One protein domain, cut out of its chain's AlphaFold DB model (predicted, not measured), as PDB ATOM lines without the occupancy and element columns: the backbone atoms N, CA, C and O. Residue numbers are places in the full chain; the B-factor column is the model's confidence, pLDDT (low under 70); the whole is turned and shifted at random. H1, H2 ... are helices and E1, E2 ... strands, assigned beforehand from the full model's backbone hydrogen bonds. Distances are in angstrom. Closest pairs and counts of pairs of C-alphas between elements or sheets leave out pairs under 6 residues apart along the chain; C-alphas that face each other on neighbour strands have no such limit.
ATOM      1  N   SER A   9     -59.516  50.394 -40.027       87.50
ATOM      2  CA  SER A   9     -58.271  50.492 -39.258       87.50
ATOM      3  C   SER A   9     -57.095  50.214 -40.183       87.50
ATOM      4  O   SER A   9     -57.071  49.181 -40.853       87.50
ATOM      5  N   ARG A  10     -56.120  51.125 -40.218       90.00
ATOM      6  CA  ARG A  10     -54.857  50.947 -40.933       90.00
ATOM      7  C   ARG A  10     -53.750  50.658 -39.934       90.00
ATOM      8  O   ARG A  10     -53.579  51.385 -38.961       90.00
ATOM      9  N   ILE A  11     -53.005  49.590 -40.195       92.88
ATOM     10  CA  ILE A  11     -51.810  49.218 -39.433       92.88
ATOM     11  C   ILE A  11     -50.633  50.064 -39.917       92.88
ATOM     12  O   ILE A  11     -50.431  50.198 -41.128       92.88
ATOM     13  N   ASP A  12     -49.845  50.587 -38.981       92.69
ATOM     14  CA  ASP A  12     -48.546  51.177 -39.291       92.69
ATOM     15  C   ASP A  12     -47.538  50.058 -39.595       92.69
ATOM     16  O   ASP A  12     -46.973  49.425 -38.703       92.69
ATOM     17  N   ARG A  13     -47.388  49.746 -40.885       93.19
ATOM     18  CA  ARG A  13     -46.548  48.633 -41.345       93.19
ATOM     19  C   ARG A  13     -45.066  48.897 -41.126       93.19
ATOM     20  O   ARG A  13     -44.340  47.950 -40.840       93.19
ATOM     21  N   ASP A  14     -44.638  50.147 -41.263       93.44
ATOM     22  CA  ASP A  14     -43.232  50.515 -41.137       93.44
ATOM     23  C   ASP A  14     -42.810  50.437 -39.671       93.44
ATOM     24  O   ASP A  14     -41.785  49.831 -39.356       93.44
ATOM     25  N   GLN A  15     -43.642  50.953 -38.762       92.38
ATOM     26  CA  GLN A  15     -43.399  50.824 -37.329       92.38
ATOM     27  C   GLN A  15     -43.418  49.357 -36.888       92.38
ATOM     28  O   GLN A  15     -42.481  48.912 -36.231       92.38
ATOM     29  N   LEU A  16     -44.415  48.578 -37.324       94.38
ATOM     30  CA  LEU A  16     -44.490  47.151 -37.005       94.38
ATOM     31  C   LEU A  16     -43.254  46.385 -37.505       94.38
ATOM     32  O   LEU A  16     -42.707  45.556 -36.779       94.38
ATOM     33  N   ALA A  17     -42.794  46.664 -38.727       94.56
ATOM     34  CA  ALA A  17     -41.589  46.047 -39.271       94.56
ATOM     35  C   ALA A  17     -40.343  46.416 -38.451       94.56
ATOM     36  O   ALA A  17     -39.538  45.539 -38.134       94.56
ATOM     37  N   ASN A  18     -40.203  47.687 -38.065       94.62
ATOM     38  CA  ASN A  18     -39.096  48.152 -37.233       94.62
ATOM     39  C   ASN A  18     -39.110  47.508 -35.840       94.62
ATOM     40  O   ASN A  18     -38.059  47.078 -35.369       94.62
ATOM     41  N   ASP A  19     -40.278  47.385 -35.209       93.94
ATOM     42  CA  ASP A  19     -40.420  46.784 -33.879       93.94
ATOM     43  C   ASP A  19     -40.089  45.284 -33.892       93.94
ATOM     44  O   ASP A  19     -39.417  44.780 -32.988       93.94
ATOM     45  N   ILE A  20     -40.484  44.573 -34.956       94.06
ATOM     46  CA  ILE A  20     -40.105  43.170 -35.177       94.06
ATOM     47  C   ILE A  20     -38.589  43.048 -35.375       94.06
ATOM     48  O   ILE A  20     -37.946  42.220 -34.730       94.06
ATOM     49  N   LEU A  21     -37.996  43.879 -36.239       95.12
ATOM     50  CA  LEU A  21     -36.550  43.862 -36.486       95.12
ATOM     51  C   LEU A  21     -35.751  44.198 -35.221       95.12
ATOM     52  O   LEU A  21     -34.723  43.572 -34.965       95.12
ATOM     53  N   ALA A  22     -36.233  45.133 -34.402       93.94
ATOM     54  CA  ALA A  22     -35.622  45.471 -33.122       93.94
ATOM     55  C   ALA A  22     -35.642  44.279 -32.152       93.94
ATOM     56  O   ALA A  22     -34.603  43.933 -31.591       93.94
ATOM     57  N   ALA A  23     -36.781  43.592 -32.012       94.25
ATOM     58  CA  ALA A  23     -36.881  42.395 -31.175       94.25
ATOM     59  C   ALA A  23     -35.927  41.275 -31.635       94.25
ATOM     60  O   ALA A  23     -35.287  40.627 -30.802       94.25
ATOM     61  N   ILE A  24     -35.776  41.089 -32.954       94.75
ATOM     62  CA  ILE A  24     -34.826  40.130 -33.537       94.75
ATOM     63  C   ILE A  24     -33.381  40.521 -33.206       94.75
ATOM     64  O   ILE A  24     -32.615  39.676 -32.742       94.75
ATOM     65  N   HIS A  25     -32.999  41.785 -33.409       94.94
ATOM     66  CA  HIS A  25     -31.644  42.268 -33.114       94.94
ATOM     67  C   HIS A  25     -31.286  42.165 -31.625       94.94
ATOM     68  O   HIS A  25     -30.134  41.910 -31.282       94.94
ATOM     69  N   GLU A  26     -32.273  42.316 -30.743       95.19
ATOM     70  CA  GLU A  26     -32.124  42.156 -29.293       95.19
ATOM     71  C   GLU A  26     -32.197  40.689 -28.833       95.19
ATOM     72  O   GLU A  26     -32.111  40.410 -27.638       95.19
ATOM     73  N   ASN A  27     -32.346  39.741 -29.766       93.69
ATOM     74  CA  ASN A  27     -32.506  38.310 -29.512       93.69
ATOM     75  C   ASN A  27     -33.711  37.966 -28.602       93.69
ATOM     76  O   ASN A  27     -33.705  36.949 -27.907       93.69
ATOM     77  N   ARG A  28     -34.757  38.807 -28.608       93.94
ATOM     78  CA  ARG A  28     -36.016  38.599 -27.873       93.94
ATOM     79  C   ARG A  28     -37.010  37.825 -28.739       93.94
ATOM     80  O   ARG A  28     -37.930  38.395 -29.319       93.94
ATOM     81  N   MET A  29     -36.799  36.515 -28.841       88.50
ATOM     82  CA  MET A  29     -37.570  35.624 -29.726       88.50
ATOM     83  C   MET A  29     -39.010  35.352 -29.253       88.50
ATOM     84  O   MET A  29     -39.810  34.804 -30.002       88.50
ATOM     85  N   ASP A  30     -39.342  35.740 -28.024       91.50
ATOM     86  CA  ASP A  30     -40.660  35.651 -27.389       91.50
ATOM     87  C   ASP A  30     -41.318  37.032 -27.187       91.50
ATOM     88  O   ASP A  30     -42.321  37.155 -26.481       91.50
ATOM     89  N   ALA A  31     -40.766  38.088 -27.798       89.06
ATOM     90  CA  ALA A  31     -41.302  39.436 -27.678       89.06
ATOM     91  C   ALA A  31     -42.717  39.547 -28.265       89.06
ATOM     92  O   ALA A  31     -42.962  39.227 -29.427       89.06
ATOM     93  N   VAL A  32     -43.638  40.098 -27.473       91.56
ATOM     94  CA  VAL A  32     -44.958  40.522 -27.948       91.56
ATOM     95  C   VAL A  32     -44.829  41.931 -28.525       91.56
ATOM     96  O   VAL A  32     -44.527  42.872 -27.791       91.56
ATOM     97  N   VAL A  33     -45.042  42.071 -29.834       90.06
ATOM     98  CA  VAL A  33     -45.046  43.368 -30.525       90.06
ATOM     99  C   VAL A  33     -46.482  43.875 -30.618       90.06
ATOM    100  O   VAL A  33     -47.351  43.214 -31.186       90.06
ATOM    101  N   GLU A  34     -46.741  45.044 -30.038       90.00
ATOM    102  CA  GLU A  34     -48.065  45.661 -30.065       90.00
ATOM    103  C   GLU A  34     -48.308  46.337 -31.420       90.00
ATOM    104  O   GLU A  34     -47.554  47.212 -31.844       90.00
ATOM    105  N   VAL A  35     -49.370  45.930 -32.118       91.06
ATOM    106  CA  VAL A  35     -49.695  46.477 -33.440       91.06
ATOM    107  C   VAL A  35     -50.343  47.846 -33.283       91.06
ATOM    108  O   VAL A  35     -51.504  47.959 -32.884       91.06
ATOM    109  N   GLN A  36     -49.614  48.889 -33.666       90.62
ATOM    110  CA  GLN A  36     -50.175  50.230 -33.754       90.62
ATOM    111  C   GLN A  36     -51.093  50.332 -34.974       90.62
ATOM    112  O   GLN A  36     -50.712  50.034 -36.111       90.62
ATOM    113  N   SER A  37     -52.330  50.760 -34.733       90.06
ATOM    114  CA  SER A  37     -53.301  51.032 -35.787       90.06
ATOM    115  C   SER A  37     -53.960  52.387 -35.577       90.06
ATOM    116  O   SER A  37     -54.155  52.838 -34.448       90.06
ATOM    117  N   HIS A  38     -54.309  53.043 -36.677       89.31
ATOM    118  CA  HIS A  38     -55.081  54.277 -36.665       89.31
ATOM    119  C   HIS A  38     -56.371  54.098 -37.456       89.31
ATOM    120  O   HIS A  38     -56.445  53.314 -38.407       89.31
ATOM    121  N   LYS A  39     -57.407  54.839 -37.055       89.00
ATOM    122  CA  LYS A  39     -58.636  54.915 -37.842       89.00
ATOM    123  C   LYS A  39     -58.335  55.600 -39.165       89.00
ATOM    124  O   LYS A  39     -57.735  56.671 -39.184       89.00
ATOM    125  N   GLU A  40     -58.813  55.006 -40.243       86.19
ATOM    126  CA  GLU A  40     -58.707  55.570 -41.580       86.19
ATOM    127  C   GLU A  40     -60.108  55.723 -42.169       86.19
ATOM    128  O   GLU A  40     -60.926  54.801 -42.117       86.19
ATOM    129  N   ALA A  41     -60.408  56.910 -42.691       83.12
ATOM    130  CA  ALA A  41     -61.648  57.131 -43.420       83.12
ATOM    131  C   ALA A  41     -61.650  56.317 -44.732       83.12
ATOM    132  O   ALA A  41     -60.581  55.977 -45.244       83.12
ATOM    133  N   PRO A  42     -62.827  56.009 -45.301       82.75
ATOM    134  CA  PRO A  42     -62.909  55.431 -46.636       82.75
ATOM    135  C   PRO A  42     -62.114  56.265 -47.648       82.75
ATOM    136  O   PRO A  42     -62.128  57.493 -47.589       82.75
ATOM    137  N   SER A  43     -61.460  55.600 -48.599       82.81
ATOM    138  CA  SER A  43     -60.662  56.265 -49.639       82.81
ATOM    139  C   SER A  43     -61.490  57.109 -50.614       82.81
ATOM    140  O   SER A  43     -60.920  57.893 -51.367       82.81
ATOM    141  N   ILE A  44     -62.813  56.942 -50.610       83.12
ATOM    142  CA  ILE A  44     -63.773  57.720 -51.388       83.12
ATOM    143  C   ILE A  44     -64.952  58.101 -50.492       83.12
ATOM    144  O   ILE A  44     -65.465  57.274 -49.731       83.12
ATOM    145  N   SER A  45     -65.387  59.352 -50.572       85.44
ATOM    146  CA  SER A  45     -66.543  59.846 -49.826       85.44
ATOM    147  C   SER A  45     -67.864  59.352 -50.426       85.44
ATOM    148  O   SER A  45     -67.961  59.022 -51.611       85.44
ATOM    149  N   CYS A  46     -68.928  59.339 -49.616       83.88
ATOM    150  CA  CYS A  46     -70.267  58.991 -50.096       83.88
ATOM    151  C   CYS A  46     -70.730  59.930 -51.225       83.88
ATOM    152  O   CYS A  46     -71.408  59.494 -52.154       83.88
ATOM    153  N   ASP A  47     -70.344  61.206 -51.175       86.69
ATOM    154  CA  ASP A  47     -70.726  62.200 -52.179       86.69
ATOM    155  C   ASP A  47     -69.978  62.022 -53.502       86.69
ATOM    156  O   ASP A  47     -70.597  62.135 -54.560       86.69
ATOM    157  N   GLU A  48     -68.699  61.641 -53.474       87.19
ATOM    158  CA  GLU A  48     -67.955  61.268 -54.685       87.19
ATOM    159  C   GLU A  48     -68.543  60.015 -55.348       87.19
ATOM    160  O   GLU A  48     -68.682  59.969 -56.572       87.19
TER     161      GLU A  48
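AT A GLANCE: This is residues 9 to 48 of the 372 residues of the protein "G5 domain-containing protein" of Clostridium sp. OM04-12AA (UniProt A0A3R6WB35). The printed part is a long, thin rod: strand E1 leads into helix H1, the link after H1 folds back along the rod, and E2 pairs with E1 to close a narrow loop. Beyond this small two-stranded ribbon, residues 42 to 48 stick out as a free tail and lengthen the rod. The 40 residues include two named strands and one named helix, in the order E1, H1, E2; the sheet, E1 - E2, is antiparallel, and the class is mixed, helices and strands. The whole is extended, with a radius of gyration of the C-alphas of 15.2 A and spans of 50 by 14 by 9 A.

HOW THE PARTS SIT: Look first at E1, residues 9 to 11, and its antiparallel neighbour E2, residues 37 to 40; their directions stand at 136 degrees. C-alphas 11 and 37 face each other at 4.3 A, and C-alphas 9 and 39 at 4.7 A. You will find N 10 and O 38 within hydrogen-bond range at 2.9 A, and N 38 and O 10 also at 2.9 A. A tight link, Asp 12, joins E1 to H1, residues 13 to 25, in which every O i to N i+4 pair is within hydrogen-bond range.

IN THESE COORDINATES: Find C-alpha 9 at (-58.271, 50.492, -39.258), where E1 begins its 6.6 A. From C-alpha 13 at (-46.548, 48.633, -41.345), H1 runs 18.2 A to C-alpha 25 at (-31.644, 42.268, -33.114). E2 covers 9.1 A and ends at C-alpha 40, (-58.707, 55.570, -41.580).

THE WHOLE: The two C-alphas farthest apart are those of Asn 27 and Asp 47, at 50.5 A. The link from H1 to E2, residues 26 to 36, is long. Residues 42 to 48 stand free. The printed part has no cut; its mean pLDDT is 90.5, and no printed residue is under 70.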